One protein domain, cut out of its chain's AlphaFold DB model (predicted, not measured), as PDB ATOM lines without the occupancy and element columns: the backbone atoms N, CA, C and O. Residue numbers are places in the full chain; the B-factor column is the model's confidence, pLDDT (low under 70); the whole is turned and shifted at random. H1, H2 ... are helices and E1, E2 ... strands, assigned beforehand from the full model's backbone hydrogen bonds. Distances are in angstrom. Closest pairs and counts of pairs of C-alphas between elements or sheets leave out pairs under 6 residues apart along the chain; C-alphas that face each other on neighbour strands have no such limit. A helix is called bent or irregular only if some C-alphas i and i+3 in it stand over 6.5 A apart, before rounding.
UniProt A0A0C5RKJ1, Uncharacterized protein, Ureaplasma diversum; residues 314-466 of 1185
ATOM      1  N   PHE A 314      15.806   8.404  26.964       93.06
ATOM      2  CA  PHE A 314      17.105   8.628  26.327       93.06
ATOM      3  C   PHE A 314      18.002   9.602  27.100       93.06
ATOM      4  O   PHE A 314      19.114   9.890  26.660       93.06
ATOM      5  N   LYS A 315      17.559  10.085  28.268       87.25
ATOM      6  CA  LYS A 315      18.419  10.805  29.217       87.25
ATOM      7  C   LYS A 315      19.241   9.793  30.014       87.25
ATOM      8  O   LYS A 315      18.677   8.887  30.627       87.25
ATOM      9  N   SER A 316      20.562   9.954  30.029       81.00
ATOM     10  CA  SER A 316      21.466   9.068  30.766       81.00
ATOM     11  C   SER A 316      22.591   9.821  31.474       81.00
ATOM     12  O   SER A 316      22.911  10.954  31.121       81.00
ATOM     13  N   THR A 317      23.169   9.184  32.496       73.31
ATOM     14  CA  THR A 317      24.327   9.698  33.244       73.31
ATOM     15  C   THR A 317      25.639   9.539  32.474       73.31
ATOM     16  O   THR A 317      26.568  10.304  32.707       73.31
ATOM     17  N   ASN A 318      25.709   8.574  31.548       83.19
ATOM     18  CA  ASN A 318      26.882   8.284  30.723       83.19
ATOM     19  C   ASN A 318      26.639   8.764  29.289       83.19
ATOM     20  O   ASN A 318      25.683   8.340  28.647       83.19
ATOM     21  N   GLN A 319      27.506   9.623  28.757       84.75
ATOM     22  CA  GLN A 319      27.339  10.133  27.395       84.75
ATOM     23  C   GLN A 319      27.791   9.118  26.333       84.75
ATOM     24  O   GLN A 319      28.688   8.304  26.567       84.75
ATOM     25  N   LEU A 320      27.153   9.179  25.158       91.50
ATOM     26  CA  LEU A 320      27.667   8.547  23.939       91.50
ATOM     27  C   LEU A 320      28.952   9.249  23.478       91.50
ATOM     28  O   LEU A 320      29.201  10.402  23.837       91.50
ATOM     29  N   ASP A 321      29.737   8.570  22.643       91.25
ATOM     30  CA  ASP A 321      30.922   9.160  22.018       91.25
ATOM     31  C   ASP A 321      30.537  10.428  21.230       91.25
ATOM     32  O   ASP A 321      29.514  10.452  20.539       91.25
ATOM     33  N   GLN A 322      31.355  11.485  21.303       92.56
ATOM     34  CA  GLN A 322      31.023  12.792  20.706       92.56
ATOM     35  C   GLN A 322      30.720  12.715  19.206       92.56
ATOM     36  O   GLN A 322      29.781  13.349  18.739       92.56
ATOM     37  N   ILE A 323      31.425  11.852  18.468       93.06
ATOM     38  CA  ILE A 323      31.181  11.616  17.036       93.06
ATOM     39  C   ILE A 323      29.738  11.131  16.787       93.06
ATOM     40  O   ILE A 323      29.106  11.521  15.807       93.06
ATOM     41  N   ILE A 324      29.186  10.311  17.691       93.56
ATOM     42  CA  ILE A 324      27.802   9.819  17.613       93.56
ATOM     43  C   ILE A 324      26.817  10.959  17.896       93.56
ATOM     44  O   ILE A 324      25.819  11.100  17.189       93.56
ATOM     45  N   ILE A 325      27.100  11.787  18.907       94.44
ATOM     46  CA  ILE A 325      26.274  12.945  19.280       94.44
ATOM     47  C   ILE A 325      26.224  13.967  18.135       94.44
ATOM     48  O   ILE A 325      25.144  14.426  17.759       94.44
ATOM     49  N   GLU A 326      27.376  14.303  17.553       94.38
ATOM     50  CA  GLU A 326      27.493  15.213  16.410       94.38
ATOM     51  C   GLU A 326      26.724  14.687  15.193       94.38
ATOM     52  O   GLU A 326      25.914  15.419  14.618       94.38
ATOM     53  N   ALA A 327      26.900  13.407  14.848       94.12
ATOM     54  CA  ALA A 327      26.168  12.779  13.751       94.12
ATOM     55  C   ALA A 327      24.649  12.801  13.990       94.12
ATOM     56  O   ALA A 327      23.895  13.143  13.080       94.12
ATOM     57  N   ALA A 328      24.192  12.498  15.210       95.00
ATOM     58  CA  ALA A 328      22.774  12.524  15.568       95.00
ATOM     59  C   ALA A 328      22.161  13.935  15.477       95.00
ATOM     60  O   ALA A 328      21.029  14.084  15.016       95.00
ATOM     61  N   ASN A 329      22.900  14.977  15.871       95.56
ATOM     62  CA  ASN A 329      22.443  16.370  15.784       95.56
ATOM     63  C   ASN A 329      22.368  16.903  14.349       95.56
ATOM     64  O   ASN A 329      21.557  17.784  14.061       95.56
ATOM     65  N   GLN A 330      23.197  16.375  13.447       95.19
ATOM     66  CA  GLN A 330      23.211  16.771  12.039       95.19
ATOM     67  C   GLN A 330      22.078  16.143  11.218       95.19
ATOM     68  O   GLN A 330      21.852  16.593  10.094       95.19
ATOM     69  N   LEU A 331      21.366  15.141  11.748       95.62
ATOM     70  CA  LEU A 331      20.283  14.467  11.029       95.62
ATOM     71  C   LEU A 331      19.181  15.442  10.606       95.62
ATOM     72  O   LEU A 331      18.798  16.330  11.369       95.62
ATOM     73  N   ASN A 332      18.595  15.238   9.430       94.12
ATOM     74  CA  ASN A 332      17.365  15.885   8.971       94.12
ATOM     75  C   ASN A 332      16.437  14.884   8.253       94.12
ATOM     76  O   ASN A 332      16.695  13.684   8.216       94.12
ATOM     77  N   GLU A 333      15.330  15.367   7.700       94.25
ATOM     78  CA  GLU A 333      14.315  14.553   7.029       94.25
ATOM     79  C   GLU A 333      14.859  13.796   5.804       94.25
ATOM     80  O   GLU A 333      14.326  12.746   5.461       94.25
ATOM     81  N   ALA A 334      15.935  14.273   5.162       92.50
ATOM     82  CA  ALA A 334      16.566  13.571   4.041       92.50
ATOM     83  C   ALA A 334      17.342  12.314   4.476       92.50
ATOM     84  O   ALA A 334      17.699  11.496   3.626       92.50
ATOM     85  N   ASP A 335      17.586  12.143   5.779       94.31
ATOM     86  CA  ASP A 335      18.243  10.964   6.349       94.31
ATOM     87  C   ASP A 335      17.270   9.848   6.721       94.31
ATOM     88  O   ASP A 335      17.716   8.802   7.188       94.31
ATOM     89  N   ILE A 336      15.961  10.051   6.557       93.94
ATOM     90  CA  ILE A 336      14.931   9.118   7.017       93.94
ATOM     91  C   ILE A 336      14.060   8.680   5.833       93.94
ATOM     92  O   ILE A 336      13.763   9.464   4.935       93.94
ATOM     93  N   ASP A 337      13.659   7.411   5.813       89.62
ATOM     94  CA  ASP A 337      12.721   6.856   4.830       89.62
ATOM     95  C   ASP A 337      11.740   5.865   5.454       89.62
ATOM     96  O   ASP A 337      11.864   5.457   6.613       89.62
ATOM     97  N   PHE A 338      10.816   5.413   4.615       87.88
ATOM     98  CA  PHE A 338       9.974   4.256   4.836       87.88
ATOM     99  C   PHE A 338      10.661   2.976   4.403       87.88
ATOM    100  O   PHE A 338      11.230   2.864   3.313       87.88
ATOM    101  N   ARG A 339      10.495   1.948   5.227       86.69
ATOM    102  CA  ARG A 339      10.773   0.570   4.842       86.69
ATOM    103  C   ARG A 339       9.677   0.093   3.912       86.69
ATOM    104  O   ARG A 339       8.618  -0.350   4.351       86.69
ATOM    105  N   LYS A 340       9.931   0.193   2.611       86.19
ATOM    106  CA  LYS A 340       9.025  -0.359   1.609       86.19
ATOM    107  C   LYS A 340       9.159  -1.881   1.558       86.19
ATOM    108  O   LYS A 340      10.258  -2.418   1.649       86.19
ATOM    109  N   VAL A 341       8.042  -2.570   1.368       81.94
ATOM    110  CA  VAL A 341       7.965  -4.032   1.232       81.94
ATOM    111  C   VAL A 341       7.548  -4.419  -0.177       81.94
ATOM    112  O   VAL A 341       6.954  -3.622  -0.897       81.94
ATOM    113  N   GLN A 342       7.852  -5.643  -0.595       79.38
ATOM    114  CA  GLN A 342       7.431  -6.132  -1.907       79.38
ATOM    115  C   GLN A 342       5.904  -6.177  -1.992       79.38
ATOM    116  O   GLN A 342       5.272  -6.722  -1.096       79.38
ATOM    117  N   GLY A 343       5.335  -5.583  -3.040       80.19
ATOM    118  CA  GLY A 343       3.923  -5.656  -3.413       80.19
ATOM    119  C   GLY A 343       3.725  -6.607  -4.593       80.19
ATOM    120  O   GLY A 343       4.241  -7.722  -4.597       80.19
ATOM    121  N   ARG A 344       3.007  -6.159  -5.630       78.25
ATOM    122  CA  ARG A 344       2.807  -6.920  -6.875       78.25
ATOM    123  C   ARG A 344       4.119  -7.200  -7.622       78.25
ATOM    124  O   ARG A 344       4.919  -6.289  -7.851       78.25
ATOM    125  N   ALA A 345       4.275  -8.435  -8.099       72.50
ATOM    126  CA  ALA A 345       5.253  -8.786  -9.125       72.50
ATOM    127  C   ALA A 345       4.910  -8.084 -10.453       72.50
ATOM    128  O   ALA A 345       3.803  -8.213 -10.971       72.50
ATOM    129  N   VAL A 346       5.853  -7.318 -11.003       70.94
ATOM    130  CA  VAL A 346       5.679  -6.617 -12.288       70.94
ATOM    131  C   VAL A 346       6.038  -7.541 -13.453       70.94
ATOM    132  O   VAL A 346       5.429  -7.474 -14.516       70.94
ATOM    133  N   ASN A 347       7.040  -8.395 -13.256       66.50
ATOM    134  CA  ASN A 347       7.475  -9.450 -14.167       66.50
ATOM    135  C   ASN A 347       8.322 -10.469 -13.378       66.50
ATOM    136  O   ASN A 347       8.499 -10.330 -12.169       66.50
ATOM    137  N   GLU A 348       8.916 -11.448 -14.062       59.78
ATOM    138  CA  GLU A 348       9.777 -12.482 -13.457       59.78
ATOM    139  C   GLU A 348      11.032 -11.952 -12.728       59.78
ATOM    140  O   GLU A 348      11.766 -12.726 -12.112       59.78
ATOM    141  N   LYS A 349      11.353 -10.656 -12.833       65.31
ATOM    142  CA  LYS A 349      12.594 -10.051 -12.322       65.31
ATOM    143  C   LYS A 349      12.383  -8.847 -11.399       65.31
ATOM    144  O   LYS A 349      13.363  -8.434 -10.780       65.31
ATOM    145  N   SER A 350      11.181  -8.274 -11.287       73.56
ATOM    146  CA  SER A 350      10.955  -7.064 -10.480       73.56
ATOM    147  C   SER A 350       9.599  -7.007  -9.773       73.56
ATOM    148  O   SER A 350       8.602  -7.568 -10.225       73.56
ATOM    149  N   PHE A 351       9.577  -6.264  -8.663       77.12
ATOM    150  CA  PHE A 351       8.410  -6.022  -7.815       77.12
ATOM    151  C   PHE A 351       8.148  -4.528  -7.691       77.12
ATOM    152  O   PHE A 351       9.078  -3.720  -7.719       77.12
ATOM    153  N   THR A 352       6.887  -4.167  -7.481       82.31
ATOM    154  CA  THR A 352       6.558  -2.860  -6.919       82.31
ATOM    155  C   THR A 352       6.917  -2.844  -5.434       82.31
ATOM    156  O   THR A 352       6.728  -3.841  -4.738       82.31
ATOM    157  N   LEU A 353       7.452  -1.725  -4.944       85.69
ATOM    158  CA  LEU A 353       7.751  -1.521  -3.529       85.69
ATOM    159  C   LEU A 353       6.648  -0.671  -2.897       85.69
ATOM    160  O   LEU A 353       6.406   0.451  -3.337       85.69
ATOM    161  N   TYR A 354       6.000  -1.219  -1.877       88.06
ATOM    162  CA  TYR A 354       4.855  -0.654  -1.177       88.06
ATOM    163  C   TYR A 354       5.245  -0.097   0.180       88.06
ATOM    164  O   TYR A 354       5.925  -0.751   0.969       88.06
ATOM    165  N   ARG A 355       4.765   1.107   0.468       90.00
ATOM    166  CA  ARG A 355       4.624   1.615   1.830       90.00
ATOM    167  C   ARG A 355       3.557   0.787   2.550       90.00
ATOM    168  O   ARG A 355       2.645   0.244   1.932       90.00
ATOM    169  N   ASN A 356       3.685   0.668   3.859       89.44
ATOM    170  CA  ASN A 356       2.993  -0.347   4.659       89.44
ATOM    171  C   ASN A 356       2.559   0.188   6.029       89.44
ATOM    172  O   ASN A 356       2.389  -0.595   6.961       89.44
ATOM    173  N   LEU A 357       2.407   1.510   6.157       91.56
ATOM    174  CA  LEU A 357       2.070   2.153   7.421       91.56
ATOM    175  C   LEU A 357       0.777   2.961   7.314       91.56
ATOM    176  O   LEU A 357       0.691   3.929   6.562       91.56
ATOM    177  N   ASN A 358      -0.193   2.593   8.141       92.50
ATOM    178  CA  ASN A 358      -1.363   3.388   8.480       92.50
ATOM    179  C   ASN A 358      -1.147   3.985   9.877       92.50
ATOM    180  O   ASN A 358      -1.103   3.266  10.877       92.50
ATOM    181  N   ILE A 359      -0.980   5.306   9.935       92.19
ATOM    182  CA  ILE A 359      -0.573   6.027  11.148       92.19
ATOM    183  C   ILE A 359      -1.665   5.966  12.216       92.19
ATOM    184  O   ILE A 359      -1.369   5.675  13.373       92.19
ATOM    185  N   LYS A 360      -2.923   6.209  11.828       92.50
ATOM    186  CA  LYS A 360      -4.071   6.198  12.745       92.50
ATOM    187  C   LYS A 360      -4.169   4.862  13.450       92.50
ATOM    188  O   LYS A 360      -4.252   4.810  14.675       92.50
ATOM    189  N   LYS A 361      -4.034   3.784  12.680       92.75
ATOM    190  CA  LYS A 361      -4.072   2.427  13.207       92.75
ATOM    191  C   LYS A 361      -2.856   2.090  14.080       92.75
ATOM    192  O   LYS A 361      -3.041   1.490  15.136       92.75
ATOM    193  N   LEU A 362      -1.643   2.521  13.710       93.19
ATOM    194  CA  LEU A 362      -0.442   2.379  14.552       93.19
ATOM    195  C   LEU A 362      -0.643   3.039  15.929       93.19
ATOM    196  O   LEU A 362      -0.364   2.422  16.959       93.19
ATOM    197  N   LEU A 363      -1.139   4.282  15.945       93.00
ATOM    198  CA  LEU A 363      -1.361   5.056  17.168       93.00
ATOM    199  C   LEU A 363      -2.508   4.478  18.008       93.00
ATOM    200  O   LEU A 363      -2.348   4.318  19.216       93.00
ATOM    201  N   ALA A 364      -3.625   4.097  17.380       93.38
ATOM    202  CA  ALA A 364      -4.765   3.472  18.057       93.38
ATOM    203  C   ALA A 364      -4.388   2.143  18.732       93.38
ATOM    204  O   ALA A 364      -4.855   1.844  19.828       93.38
ATOM    205  N   GLN A 365      -3.493   1.368  18.111       93.81
ATOM    206  CA  GLN A 365      -2.965   0.120  18.668       93.81
ATOM    207  C   GLN A 365      -1.850   0.329  19.703       93.81
ATOM    208  O   GLN A 365      -1.346  -0.655  20.246       93.81
ATOM    209  N   LYS A 366      -1.438   1.579  19.967       92.94
ATOM    210  CA  LYS A 366      -0.263   1.924  20.786       92.94
ATOM    211  C   LYS A 366       1.023   1.212  20.329       92.94
ATOM    212  O   LYS A 366       1.902   0.917  21.132       92.94
ATOM    213  N   ALA A 367       1.165   0.965  19.028       92.38
ATOM    214  CA  ALA A 367       2.233   0.142  18.459       92.38
ATOM    215  C   ALA A 367       3.524   0.924  18.130       92.38
ATOM    216  O   ALA A 367       4.374   0.447  17.379       92.38
ATOM    217  N   SER A 368       3.711   2.128  18.683       90.62
ATOM    218  CA  SER A 368       4.831   3.024  18.347       90.62
ATOM    219  C   SER A 368       6.220   2.422  18.601       90.62
ATOM    220  O   SER A 368       7.168   2.784  17.913       90.62
ATOM    221  N   ILE A 369       6.358   1.461  19.524       89.44
ATOM    222  CA  ILE A 369       7.620   0.725  19.758       89.44
ATOM    223  C   ILE A 369       8.075  -0.040  18.500       89.44
ATOM    224  O   ILE A 369       9.270  -0.226  18.281       89.44
ATOM    225  N   LYS A 370       7.136  -0.441  17.635       90.31
ATOM    226  CA  LYS A 370       7.391  -1.183  16.392       90.31
ATOM    227  C   LYS A 370       7.736  -0.276  15.207       90.31
ATOM    228  O   LYS A 370       7.876  -0.756  14.087       90.31
ATOM    229  N   ALA A 371       7.887   1.031  15.415       91.56
ATOM    230  CA  ALA A 371       8.078   1.997  14.336       91.56
ATOM    231  C   ALA A 371       9.293   1.713  13.438       91.56
ATOM    232  O   ALA A 371       9.225   1.968  12.237       91.56
ATOM    233  N   ASN A 372      10.368   1.127  13.971       91.00
ATOM    234  CA  ASN A 372      11.545   0.747  13.186       91.00
ATOM    235  C   ASN A 372      11.248  -0.289  12.091       91.00
ATOM    236  O   ASN A 372      12.008  -0.347  11.133       91.00
ATOM    237  N   TYR A 373      10.161  -1.069  12.175       89.25
ATOM    238  CA  TYR A 373       9.730  -1.937  11.069       89.25
ATOM    239  C   TYR A 373       9.253  -1.144   9.850       89.25
ATOM    240  O   TYR A 373       9.352  -1.639   8.733       89.25
ATOM    241  N   PHE A 374       8.774   0.086  10.040       91.25
ATOM    242  CA  PHE A 374       8.169   0.911   8.989       91.25
ATOM    243  C   PHE A 374       9.033   2.110   8.611       91.25
ATOM    244  O   PHE A 374       8.939   2.603   7.492       91.25
ATOM    245  N   LEU A 375       9.883   2.567   9.528       92.38
ATOM    246  CA  LEU A 375      10.754   3.727   9.382       92.38
ATOM    247  C   LEU A 375      12.223   3.305   9.457       92.38
ATOM    248  O   LEU A 375      12.590   2.369  10.166       92.38
ATOM    249  N   THR A 376      13.091   4.002   8.732       92.12
ATOM    250  CA  THR A 376      14.528   3.715   8.714       92.12
ATOM    251  C   THR A 376      15.365   4.969   8.557       92.12
ATOM    252  O   THR A 376      14.993   5.884   7.831       92.12
ATOM    253  N   LEU A 377      16.541   4.983   9.179       92.81
ATOM    254  CA  LEU A 377      17.641   5.855   8.787       92.81
ATOM    255  C   LEU A 377      18.270   5.328   7.491       92.81
ATOM    256  O   LEU A 377      18.520   4.127   7.369       92.81
ATOM    257  N   LYS A 378      18.517   6.225   6.537       91.12
ATOM    258  CA  LYS A 378      19.210   5.949   5.277       91.12
ATOM    259  C   LYS A 378      20.707   5.833   5.511       91.12
ATOM    260  O   LYS A 378      21.304   6.647   6.230       91.12
ATOM    261  N   TRP A 379      21.350   4.891   4.831       87.62
ATOM    262  CA  TRP A 379      22.803   4.935   4.710       87.62
ATOM    263  C   TRP A 379      23.214   6.196   3.945       87.62
ATOM    264  O   TRP A 379      22.474   6.708   3.105       87.62
ATOM    265  N   LYS A 380      24.418   6.711   4.207       86.44
ATOM    266  CA  LYS A 380      24.880   7.981   3.620       86.44
ATOM    267  C   LYS A 380      24.820   7.991   2.085       86.44
ATOM    268  O   LYS A 380      24.557   9.030   1.492       86.44
ATOM    269  N   HIS A 381      25.029   6.834   1.458       85.12
ATOM    270  CA  HIS A 381      25.011   6.652   0.004       85.12
ATOM    271  C   HIS A 381      23.601   6.494  -0.601       85.12
ATOM    272  O   HIS A 381      23.463   6.557  -1.817       85.12
ATOM    273  N   GLU A 382      22.561   6.302   0.216       84.81
ATOM    274  CA  GLU A 382      21.165   6.130  -0.227       84.81
ATOM    275  C   GLU A 382      20.371   7.445  -0.219       84.81
ATOM    276  O   GLU A 382      19.213   7.494  -0.638       84.81
ATOM    277  N   ARG A 383      20.966   8.522   0.302       84.88
ATOM    278  CA  ARG A 383      20.292   9.813   0.427       84.88
ATOM    279  C   ARG A 383      20.053  10.419  -0.949       84.88
ATOM    280  O   ARG A 383      20.950  10.478  -1.786       84.88
ATOM    281  N   THR A 384      18.851  10.936  -1.156       78.12
ATOM    282  CA  THR A 384      18.474  11.652  -2.377       78.12
ATOM    283  C   THR A 384      17.961  13.040  -2.007       78.12
ATOM    284  O   THR A 384      17.338  13.223  -0.966       78.12
ATOM    285  N   GLY A 385      18.205  14.034  -2.867       77.50
ATOM    286  CA  GLY A 385      17.623  15.379  -2.725       77.50
ATOM    287  C   GLY A 385      16.167  15.468  -3.203       77.50
ATOM    288  O   GLY A 385      15.674  16.562  -3.461       77.50
ATOM    289  N   GLN A 386      15.494  14.330  -3.407       84.56
ATOM    290  CA  GLN A 386      14.126  14.298  -3.917       84.56
ATOM    291  C   GLN A 386      13.142  14.630  -2.800       84.56
ATOM    292  O   GLN A 386      13.057  13.924  -1.795       84.56
ATOM    293  N   THR A 387      12.351  15.674  -3.011       90.50
ATOM    294  CA  THR A 387      11.329  16.132  -2.070       90.50
ATOM    295  C   THR A 387       9.961  16.142  -2.735       90.50
ATOM    296  O   THR A 387       9.854  16.204  -3.963       90.50
ATOM    297  N   SER A 388       8.896  16.065  -1.941       91.31
ATOM    298  CA  SER A 388       7.547  16.286  -2.459       91.31
ATOM    299  C   SER A 388       6.579  16.846  -1.431       91.31
ATOM    300  O   SER A 388       6.661  16.574  -0.231       91.31
ATOM    301  N   GLU A 389       5.616  17.605  -1.946       92.38
ATOM    302  CA  GLU A 389       4.433  18.031  -1.205       92.38
ATOM    303  C   GLU A 389       3.604  16.832  -0.727       92.38
ATOM    304  O   GLU A 389       3.698  15.728  -1.279       92.38
ATOM    305  N   ASN A 390       2.807  17.063   0.316       90.56
ATOM    306  CA  ASN A 390       1.867  16.081   0.839       90.56
ATOM    307  C   ASN A 390       0.631  15.988  -0.071       90.56
ATOM    308  O   ASN A 390       0.101  17.011  -0.507       90.56
ATOM    309  N   GLN A 391       0.171  14.772  -0.363       91.31
ATOM    310  CA  GLN A 391      -1.002  14.560  -1.211       91.31
ATOM    311  C   GLN A 391      -2.310  14.904  -0.476       91.31
ATOM    312  O   GLN A 391      -2.411  14.778   0.743       91.31
ATOM    313  N   LYS A 392      -3.338  15.317  -1.229       91.44
ATOM    314  CA  LYS A 392      -4.664  15.638  -0.681       91.44
ATOM    315  C   LYS A 392      -5.388  14.387  -0.147       91.44
ATOM    316  O   LYS A 392      -5.271  13.323  -0.759       91.44
ATOM    317  N   PRO A 393      -6.206  14.520   0.917       89.94
ATOM    318  CA  PRO A 393      -7.029  13.431   1.444       89.94
ATOM    319  C   PRO A 393      -7.906  12.764   0.378       89.94
ATOM    320  O   PRO A 393      -8.498  13.435  -0.472       89.94
ATOM    321  N   GLY A 394      -8.009  11.435   0.436       90.31
ATOM    322  CA  GLY A 394      -8.890  10.649  -0.434       90.31
ATOM    323  C   GLY A 394      -8.407  10.481  -1.879       90.31
ATOM    324  O   GLY A 394      -9.108   9.867  -2.685       90.31
ATOM    325  N   GLU A 395      -7.235  11.016  -2.234       93.00
ATOM    326  CA  GLU A 395      -6.574  10.761  -3.515       93.00
ATOM    327  C   GLU A 395      -5.547   9.635  -3.394       93.00
ATOM    328  O   GLU A 395      -4.849   9.513  -2.392       93.00
ATOM    329  N   TYR A 396      -5.410   8.835  -4.455       94.19
ATOM    330  CA  TYR A 396      -4.338   7.847  -4.533       94.19
ATOM    331  C   TYR A 396      -2.969   8.529  -4.564       94.19
ATOM    332  O   TYR A 396      -2.745   9.436  -5.370       94.19
ATOM    333  N   ILE A 397      -2.048   8.047  -3.734       92.69
ATOM    334  CA  ILE A 397      -0.671   8.531  -3.678       92.69
ATOM    335  C   ILE A 397       0.215   7.579  -4.470       92.69
ATOM    336  O   ILE A 397       0.352   6.418  -4.087       92.69
ATOM    337  N   ASP A 398       0.862   8.082  -5.519       89.19
ATOM    338  CA  ASP A 398       1.815   7.307  -6.315       89.19
ATOM    339  C   ASP A 398       2.952   6.732  -5.441       89.19
ATOM    340  O   ASP A 398       3.521   7.427  -4.597       89.19
ATOM    341  N   GLN A 399       3.280   5.456  -5.640       84.69
ATOM    342  CA  GLN A 399       4.293   4.705  -4.880       84.69
ATOM    343  C   GLN A 399       5.730   5.268  -4.963       84.69
ATOM    344  O   GLN A 399       6.589   4.930  -4.135       84.69
ATOM    345  N   TYR A 400       6.014   6.110  -5.962       84.69
ATOM    346  CA  TYR A 400       7.310   6.753  -6.183       84.69
ATOM    347  C   TYR A 400       7.389   8.171  -5.604       84.69
ATOM    348  O   TYR A 400       8.463   8.772  -5.642       84.69
ATOM    349  N   ARG A 401       6.300   8.712  -5.037       89.81
ATOM    350  CA  ARG A 401       6.348   9.987  -4.302       89.81
ATOM    351  C   ARG A 401       7.334   9.894  -3.135       89.81
ATOM    352  O   ARG A 401       7.363   8.896  -2.412       89.81
ATOM    353  N   SER A 402       8.130  10.948  -2.955       89.75
ATOM    354  CA  SER A 402       9.082  11.045  -1.849       89.75
ATOM    355  C   SER A 402       8.343  11.252  -0.527       89.75
ATOM    356  O   SER A 402       7.309  11.928  -0.464       89.75
ATOM    357  N   SER A 403       8.890  10.688   0.547       92.00
ATOM    358  CA  SER A 403       8.428  10.997   1.896       92.00
ATOM    359  C   SER A 403       9.064  12.251   2.486       92.00
ATOM    360  O   SER A 403       8.593  12.766   3.499       92.00
ATOM    361  N   THR A 404      10.125  12.759   1.861       93.50
ATOM    362  CA  THR A 404      10.838  13.945   2.329       93.50
ATOM    363  C   THR A 404      10.038  15.210   1.990       93.50
ATOM    364  O   THR A 404       9.708  15.418   0.814       93.50
ATOM    365  N   PRO A 405       9.742  16.079   2.976       92.62
ATOM    366  CA  PRO A 405       9.067  17.354   2.737       92.62
ATOM    367  C   PRO A 405       9.826  18.277   1.764       92.62
ATOM    368  O   PRO A 405      11.043  18.133   1.610       92.62
ATOM    369  N   PRO A 406       9.145  19.240   1.109       92.19
ATOM    370  CA  PRO A 406       9.798  20.218   0.236       92.19
ATOM    371  C   PRO A 406      10.835  21.062   0.993       92.19
ATOM    372  O   PRO A 406      10.713  21.282   2.196       92.19
ATOM    373  N   ASN A 407      11.833  21.576   0.266       90.06
ATOM    374  CA  ASN A 407      12.896  22.465   0.768       90.06
ATOM    375  C   ASN A 407      13.897  21.841   1.765       90.06
ATOM    376  O   ASN A 407      14.677  22.562   2.385       90.06
ATOM    377  N   ILE A 408      13.933  20.514   1.897       91.75
ATOM    378  CA  ILE A 408      14.955  19.815   2.687       91.75
ATOM    379  C   ILE A 408      16.189  19.537   1.820       91.75
ATOM    380  O   ILE A 408      16.093  18.920   0.761       91.75
ATOM    381  N   SER A 409      17.363  19.978   2.280       89.12
ATOM    382  CA  SER A 409      18.662  19.651   1.666       89.12
ATOM    383  C   SER A 409      19.283  18.397   2.283       89.12
ATOM    384  O   SER A 409      18.937  18.011   3.398       89.12
ATOM    385  N   LEU A 410      20.235  17.774   1.583       89.75
ATOM    386  CA  LEU A 410      21.014  16.653   2.123       89.75
ATOM    387  C   LEU A 410      21.742  17.065   3.413       89.75
ATOM    388  O   LEU A 410      22.310  18.155   3.481       89.75
ATOM    389  N   SER A 411      21.737  16.196   4.426       89.88
ATOM    390  CA  SER A 411      22.467  16.436   5.673       89.88
ATOM    391  C   SER A 411      23.939  16.013   5.584       89.88
ATOM    392  O   SER A 411      24.317  15.179   4.755       89.88
ATOM    393  N   ASN A 412      24.755  16.530   6.510       89.62
ATOM    394  CA  ASN A 412      26.162  16.147   6.676       89.62
ATOM    395  C   ASN A 412      26.384  14.987   7.665       89.62
ATOM    396  O   ASN A 412      27.525  14.554   7.820       89.62
ATOM    397  N   ALA A 413      25.325  14.453   8.289       92.06
ATOM    398  CA  ALA A 413      25.433  13.428   9.328       92.06
ATOM    399  C   ALA A 413      26.206  12.189   8.845       92.06
ATOM    400  O   ALA A 413      26.039  11.765   7.698       92.06
ATOM    401  N   ASP A 414      26.985  11.539   9.711       92.19
ATOM    402  CA  ASP A 414      27.552  10.214   9.423       92.19
ATOM    403  C   ASP A 414      26.586   9.100   9.863       92.19
ATOM    404  O   ASP A 414      26.736   8.482  10.921       92.19
ATOM    405  N   THR A 415      25.551   8.845   9.050       92.31
ATOM    406  CA  THR A 415      24.562   7.798   9.367       92.31
ATOM    407  C   THR A 415      25.154   6.394   9.301       92.31
ATOM    408  O   THR A 415      24.647   5.510   9.987       92.31
ATOM    409  N   ASN A 416      26.237   6.174   8.543       91.50
ATOM    410  CA  ASN A 416      26.894   4.868   8.480       91.50
ATOM    411  C   ASN A 416      27.466   4.501   9.855       91.50
ATOM    412  O   ASN A 416      27.215   3.407  10.368       91.50
ATOM    413  N   TYR A 417      28.200   5.433  10.467       91.62
ATOM    414  CA  TYR A 417      28.751   5.233  11.800       91.62
ATOM    415  C   TYR A 417      27.639   5.098  12.848       91.62
ATOM    416  O   TYR A 417      27.632   4.128  13.610       91.62
ATOM    417  N   LEU A 418      26.639   5.984  12.808       92.06
ATOM    418  CA  LEU A 418      25.501   5.989  13.731       92.06
ATOM    419  C   LEU A 418      24.742   4.649  13.754       92.06
ATOM    420  O   LEU A 418      24.570   4.059  14.823       92.06
ATOM    421  N   ILE A 419      24.356   4.127  12.581       90.06
ATOM    422  CA  ILE A 419      23.655   2.836  12.430       90.06
ATOM    423  C   ILE A 419      24.536   1.670  12.909       90.06
ATOM    424  O   ILE A 419      24.043   0.708  13.508       90.06
ATOM    425  N   SER A 420      25.850   1.733  12.668       87.38
ATOM    426  CA  SER A 420      26.769   0.660  13.063       87.38
ATOM    427  C   SER A 420      26.944   0.558  14.584       87.38
ATOM    428  O   SER A 420      26.931  -0.558  15.106       87.38
ATOM    429  N   GLN A 421      27.026   1.690  15.296       90.56
ATOM    430  CA  GLN A 421      27.353   1.731  16.728       90.56
ATOM    431  C   GLN A 421      26.133   1.730  17.659       90.56
ATOM    432  O   GLN A 421      26.252   1.316  18.811       90.56
ATOM    433  N   THR A 422      24.957   2.162  17.185       91.88
ATOM    434  CA  THR A 422      23.783   2.373  18.050       91.88
ATOM    435  C   THR A 422      22.554   1.580  17.612       91.88
ATOM    436  O   THR A 422      22.325   1.361  16.422       91.88
ATOM    437  N   PHE A 423      21.744   1.146  18.579       91.25
ATOM    438  CA  PHE A 423      20.319   0.934  18.339       91.25
ATOM    439  C   PHE A 423      19.628   2.286  18.391       91.25
ATOM    440  O   PHE A 423      19.933   3.101  19.263       91.25
ATOM    441  N   TYR A 424      18.678   2.518  17.498       93.12
ATOM    442  CA  TYR A 424      17.938   3.765  17.471       93.12
ATOM    443  C   TYR A 424      16.433   3.507  17.459       93.12
ATOM    444  O   TYR A 424      15.993   2.430  17.064       93.12
ATOM    445  N   TYR A 425      15.658   4.480  17.924       94.00
ATOM    446  CA  TYR A 425      14.246   4.314  18.257       94.00
ATOM    447  C   TYR A 425      13.468   5.538  17.802       94.00
ATOM    448  O   TYR A 425      13.786   6.655  18.215       94.00
ATOM    449  N   PHE A 426      12.434   5.335  16.991       94.88
ATOM    450  CA  PHE A 426      11.465   6.389  16.698       94.88
ATOM    451  C   PHE A 426      10.486   6.522  17.869       94.88
ATOM    452  O   PHE A 426       9.915   5.532  18.323       94.88
ATOM    453  N   TYR A 427      10.296   7.737  18.375       95.00
ATOM    454  CA  TYR A 427       9.435   8.005  19.527       95.00
ATOM    455  C   TYR A 427       8.705   9.347  19.391       95.00
ATOM    456  O   TYR A 427       8.992  10.114  18.476       95.00
ATOM    457  N   ASP A 428       7.742   9.631  20.279       94.56
ATOM    458  CA  ASP A 428       6.869  10.822  20.186       94.56
ATOM    459  C   ASP A 428       6.172  10.937  18.810       94.56
ATOM    460  O   ASP A 428       6.080  12.015  18.223       94.56
ATOM    461  N   ILE A 429       5.735   9.793  18.267       95.50
ATOM    462  CA  ILE A 429       5.102   9.699  16.946       95.50
ATOM    463  C   ILE A 429       3.704  10.312  17.012       95.50
ATOM    464  O   ILE A 429       2.889   9.914  17.844       95.50
ATOM    465  N   LYS A 430       3.423  11.262  16.119       95.06
ATOM    466  CA  LYS A 430       2.135  11.960  16.010       95.06
ATOM    467  C   LYS A 430       1.714  12.080  14.555       95.06
ATOM    468  O   LYS A 430       2.550  12.331  13.685       95.06
ATOM    469  N   GLU A 431       0.418  11.950  14.314       93.69
ATOM    470  CA  GLU A 431      -0.200  12.391  13.066       93.69
ATOM    471  C   GLU A 431      -0.373  13.916  13.110       93.69
ATOM    472  O   GLU A 431      -0.820  14.455  14.123       93.69
ATOM    473  N   LEU A 432       0.019  14.612  12.039       91.94
ATOM    474  CA  LEU A 432      -0.150  16.069  11.926       91.94
ATOM    475  C   LEU A 432      -1.364  16.436  11.062       91.94
ATOM    476  O   LEU A 432      -2.171  17.279  11.436       91.94
ATOM    477  N   GLU A 433      -1.465  15.802   9.898       87.06
ATOM    478  CA  GLU A 433      -2.549  15.903   8.915       87.06
ATOM    479  C   GLU A 433      -2.597  14.574   8.139       87.06
ATOM    480  O   GLU A 433      -1.666  13.769   8.258       87.06
ATOM    481  N   ASP A 434      -3.658  14.321   7.359       85.62
ATOM    482  CA  ASP A 434      -3.784  13.067   6.600       85.62
ATOM    483  C   ASP A 434      -2.496  12.824   5.771       85.62
ATOM    484  O   ASP A 434      -2.007  13.699   5.050       85.62
ATOM    485  N   TYR A 435      -1.930  11.621   5.916       90.06
ATOM    486  CA  TYR A 435      -0.685  11.165   5.279       90.06
ATOM    487  C   TYR A 435       0.618  11.845   5.743       90.06
ATOM    488  O   TYR A 435       1.649  11.681   5.088       90.06
ATOM    489  N   LYS A 436       0.626  12.552   6.881       93.12
ATOM    490  CA  LYS A 436       1.829  13.198   7.430       93.12
ATOM    491  C   LYS A 436       2.086  12.830   8.886       93.12
ATOM    492  O   LYS A 436       1.200  12.930   9.735       93.12
ATOM    493  N   ILE A 437       3.338  12.488   9.188       95.25
ATOM    494  CA  ILE A 437       3.788  12.178  10.553       95.25
ATOM    495  C   ILE A 437       4.856  13.133  11.044       95.25
ATOM    496  O   ILE A 437       5.667  13.621  10.258       95.25
ATOM    497  N   SER A 438       4.917  13.287  12.364       96.38
ATOM    498  CA  SER A 438       6.094  13.784  13.073       96.38
ATOM    499  C   SER A 438       6.585  12.786  14.112       96.38
ATOM    500  O   SER A 438       5.775  12.046  14.668       96.38
ATOM    501  N   PHE A 439       7.886  12.780  14.388       97.25
ATOM    502  CA  PHE A 439       8.504  11.940  15.417       97.25
ATOM    503  C   PHE A 439       9.867  12.497  15.849       97.25
ATOM    504  O   PHE A 439      10.410  13.429  15.252       97.25
ATOM    505  N   ARG A 440      10.443  11.899  16.888       97.06
ATOM    506  CA  ARG A 440      11.810  12.111  17.383       97.06
ATOM    507  C   ARG A 440      12.598  10.803  17.291       97.06
ATOM    508  O   ARG A 440      12.003   9.736  17.151       97.06
ATOM    509  N   ILE A 441      13.928  10.875  17.368       96.56
ATOM    510  CA  ILE A 441      14.803   9.694  17.301       96.56
ATOM    511  C   ILE A 441      15.713   9.660  18.525       96.56
ATOM    512  O   ILE A 441      16.369  10.652  18.825       96.56
ATOM    513  N   GLY A 442      15.743   8.533  19.229       95.19
ATOM    514  CA  GLY A 442      16.675   8.262  20.323       95.19
ATOM    515  C   GLY A 442      17.704   7.206  19.928       95.19
ATOM    516  O   GLY A 442      17.421   6.358  19.091       95.19
ATOM    517  N   PHE A 443      18.884   7.247  20.539       95.00
ATOM    518  CA  PHE A 443      20.041   6.396  20.262       95.00
ATOM    519  C   PHE A 443      20.553   5.759  21.553       95.00
ATOM    520  O   PHE A 443      20.607   6.411  22.598       95.00
ATOM    521  N   VAL A 444      20.945   4.491  21.470       93.50
ATOM    522  CA  VAL A 444      21.494   3.689  22.568       93.50
ATOM    523  C   VAL A 444      22.707   2.923  22.054       93.50
ATOM    524  O   VAL A 444      22.625   2.278  21.010       93.50
ATOM    525  N   ASP A 445      23.824   2.972  22.774       90.81
ATOM    526  CA  ASP A 445      25.033   2.223  22.414       90.81
ATOM    527  C   ASP A 445      24.768   0.706  22.414       90.81
ATOM    528  O   ASP A 445      24.199   0.169  23.366       90.81
ATOM    529  N   LYS A 446      25.172  -0.006  21.352       86.38
ATOM    530  CA  LYS A 446      24.919  -1.457  21.226       86.38
ATOM    531  C   LYS A 446      25.665  -2.304  22.265       86.38
ATOM    532  O   LYS A 446      25.274  -3.445  22.503       86.38
ATOM    533  N   LYS A 447      26.745  -1.787  22.859       83.12
ATOM    534  CA  LYS A 447      27.576  -2.472  23.860       83.12
ATOM    535  C   LYS A 447      27.218  -2.056  25.289       83.12
ATOM    536  O   LYS A 447      27.438  -2.842  26.207       83.12
ATOM    537  N   ASP A 448      26.654  -0.864  25.481       84.69
ATOM    538  CA  ASP A 448      26.308  -0.314  26.793       84.69
ATOM    539  C   ASP A 448      24.933   0.380  26.804       84.69
ATOM    540  O   ASP A 448      24.781   1.551  26.455       84.69
ATOM    541  N   ARG A 449      23.922  -0.324  27.332       86.31
ATOM    542  CA  ARG A 449      22.537   0.175  27.448       86.31
ATOM    543  C   ARG A 449      22.382   1.434  28.307       86.31
ATOM    544  O   ARG A 449      21.289   2.010  28.336       86.31
ATOM    545  N   THR A 450      23.405   1.821  29.070       87.38
ATOM    546  CA  THR A 450      23.383   3.030  29.900       87.38
ATOM    547  C   THR A 450      23.776   4.277  29.124       87.38
ATOM    548  O   THR A 450      23.382   5.357  29.542       87.38
ATOM    549  N   LYS A 451      24.466   4.158  27.983       93.00
ATOM    550  CA  LYS A 451      24.813   5.305  27.141       93.00
ATOM    551  C   LYS A 451      23.692   5.588  26.153       93.00
ATOM    552  O   LYS A 451      23.425   4.791  25.250       93.00
ATOM    553  N   ARG A 452      23.010   6.717  26.344       93.62
ATOM    554  CA  ARG A 452      21.824   7.092  25.560       93.62
ATOM    555  C   ARG A 452      21.843   8.559  25.183       93.62
ATOM    556  O   ARG A 452      22.318   9.391  25.957       93.62
ATOM    557  N   TYR A 453      21.280   8.868  24.024       95.06
ATOM    558  CA  TYR A 453      21.154  10.235  23.542       95.06
ATOM    559  C   TYR A 453      19.937  10.397  22.641       95.06
ATOM    560  O   TYR A 453      19.620   9.515  21.855       95.06
ATOM    561  N   SER A 454      19.287  11.553  22.696       94.75
ATOM    562  CA  SER A 454      18.313  11.964  21.689       94.75
ATOM    563  C   SER A 454      18.595  13.415  21.319       94.75
ATOM    564  O   SER A 454      18.603  14.256  22.223       94.75
ATOM    565  N   PRO A 455      18.761  13.755  20.028       92.31
ATOM    566  CA  PRO A 455      18.711  15.147  19.607       92.31
ATOM    567  C   PRO A 455      17.335  15.719  19.970       92.31
ATOM    568  O   PRO A 455      16.307  15.056  19.804       92.31
ATOM    569  N   ASN A 456      17.290  16.956  20.466       89.06
ATOM    570  CA  ASN A 456      16.031  17.657  20.734       89.06
ATOM    571  C   ASN A 456      15.425  18.203  19.425       89.06
ATOM    572  O   ASN A 456      15.191  19.402  19.290       89.06
ATOM    573  N   LYS A 457      15.223  17.321  18.441       94.81
ATOM    574  CA  LYS A 457      14.750  17.641  17.092       94.81
ATOM    575  C   LYS A 457      13.510  16.818  16.757       94.81
ATOM    576  O   LYS A 457      13.470  15.621  17.032       94.81
ATOM    577  N   VAL A 458      12.513  17.478  16.172       96.88
ATOM    578  CA  VAL A 458      11.311  16.845  15.617       96.88
ATOM    579  C   VAL A 458      11.495  16.741  14.108       96.88
ATOM    580  O   VAL A 458      11.844  17.729  13.470       96.88
ATOM    581  N   PHE A 459      11.271  15.550  13.567       96.50
ATOM    582  CA  PHE A 459      11.337  15.244  12.141       96.50
ATOM    583  C   PHE A 459       9.929  15.068  11.592       96.50
ATOM    584  O   PHE A 459       9.042  14.626  12.323       96.50
ATOM    585  N   THR A 460       9.731  15.382  10.312       95.75
ATOM    586  CA  THR A 460       8.434  15.248   9.633       95.75
ATOM    587  C   THR A 460       8.572  14.486   8.319       95.75
ATOM    588  O   THR A 460       9.510  14.735   7.570       95.75
ATOM    589  N   LEU A 461       7.622  13.604   8.000       94.69
ATOM    590  CA  LEU A 461       7.547  12.924   6.700       94.69
ATOM    591  C   LEU A 461       6.143  13.064   6.089       94.69
ATOM    592  O   LEU A 461       5.145  12.980   6.806       94.69
ATOM    593  N   ASN A 462       6.086  13.260   4.769       93.50
ATOM    594  CA  ASN A 462       4.871  13.413   3.955       93.50
ATOM    595  C   ASN A 462       4.543  12.124   3.193       93.50
ATOM    596  O   ASN A 462       5.445  11.341   2.922       93.50
ATOM    597  N   ASN A 463       3.305  11.964   2.710       92.00
ATOM    598  CA  ASN A 463       2.892  10.863   1.825       92.00
ATOM    599  C   ASN A 463       2.944   9.459   2.469       92.00
ATOM    600  O   ASN A 463       3.322   8.478   1.814       92.00
ATOM    601  N   ILE A 464       2.561   9.356   3.746       91.69
ATOM    602  CA  ILE A 464       2.589   8.116   4.533       91.69
ATOM    603  C   ILE A 464       1.259   7.405   4.394       91.69
ATOM    604  O   ILE A 464       0.225   7.905   4.832       91.69
ATOM    605  N   ILE A 465       1.284   6.225   3.793       91.56
ATOM    606  CA  ILE A 465       0.085   5.427   3.577       91.56
ATOM    607  C   ILE A 465       0.451   3.950   3.487       91.56
ATOM    608  O   ILE A 465       1.597   3.594   3.206       91.56
ATOM    609  N   ASN A 466      -0.527   3.081   3.709       91.94
ATOM    610  CA  ASN A 466      -0.395   1.669   3.413       91.94
ATOM    611  C   ASN A 466      -0.854   1.415   1.967       91.94
ATOM    612  O   ASN A 466      -2.038   1.507   1.648       91.94
TER     613      ASN A 466
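This is residues 314 to 466 of the 1185 residues of an uncharacterized protein of Ureaplasma diversum (UniProt A0A0C5RKJ1). A narrow three-stranded sheet, the long hairpin E5 and E6 with the short E7 beside E6, makes one long part of the domain, and four short helices lie round it: H1 and H4 pack together where E5 begins and E6 ends, H3 packs on E5, and H2 lies near the other end of E5. The short strand pair E1 and E4 lies in the middle, the hairpin E2 and E3 lies farthest from it, and a long stretch without named elements, residues 378 to 414, runs out past Gly 394 and folds back to H4. The printed part has 153 residues, with four named helices and seven named strands in the order H1 E1 E2 E3 H2 H3 E4 H4 E5 E6 E7; the class is mixed, helices and strands, with under half of the residues, 71, in named elements. The largest sheet has the order E5 - E6 - E7, all antiparallel. The whole is compact, with a radius of gyration of the C-alphas of 16.1 A and spans of 48 by 35 by 32 A.

H1 covers residues 322 to 330, from C-alpha 322 at (31.023, 12.792, 20.706), and is 12.3 A long. E1 is residues 336 to 338, E2 is residues 341 to 347, 16.3 A long, and E3 is residues 350 to 354, 12.8 A long. H2 is residues 359 to 364, H3 is residues 368 to 373, and E4 is residues 375 to 377. H4 is residues 415 to 421. E5, residues 422 to 433, runs 31.0 A from C-alpha 422 at (23.783, 2.373, 18.050). E6, residues 436 to 445, is 29.7 A long, and E7, residues 459 to 461, ends with C-alpha 461 at (7.547, 12.924, 6.700).

E5, E6 and E7 form a meander, each strand the antiparallel neighbour of the one before. In the hairpin E5 and E6 the directions stand at 164 degrees, with N 425 and O 442 at 2.8 A. In the hairpin E6 and E7 they stand at 133 degrees, with N 459 and O 439 at 2.8 A. Residues 443 to 444 of E6 also pair antiparallel with residues 452 to 453. H3 is on this sheet; its closest C-alphas to E5 are those of Ala 371 and Phe 426, 6.0 A apart. H1, H2 and H4 are on the sheet too, but each only grazes it. H1 touches H4, with the C-alphas of Ile 324 and Leu 418 closest at 5.9 A, at a steep tilt of 40 degrees, opposite ways. H2 and H3 are close but not clearly touching, with the C-alphas of Leu 362 and Ser 368 closest at 6.5 A. E1 and E4 are antiparallel neighbours, with N 376 and O 337 at 2.8 A; E1 is near E7, with 5 pairs of C-alphas within 10 A. E1 runs on into E2 at 60 degrees. In the hairpin E2 and E3, N 343 and O 352 are 2.8 A apart. Every O i to N i+4 pair is within hydrogen-bond range in H1, H2 and H4; in H3 it is 0 of 2, with 2 of 3 O i to N i+3 pairs within range, and H3 is irregular, C-alphas 369 and 372 being 7.7 A apart.

The two C-alphas farthest apart, those of Thr 317 and Asn 347, are 53.8 A from each other. The printed part has no cut. The links E4 to H4, 37 residues, and E6 to E7, 13 residues, are long; the other links are tight. The mean pLDDT of the printed part is 89.7, and residues 347 to 349 are under 70.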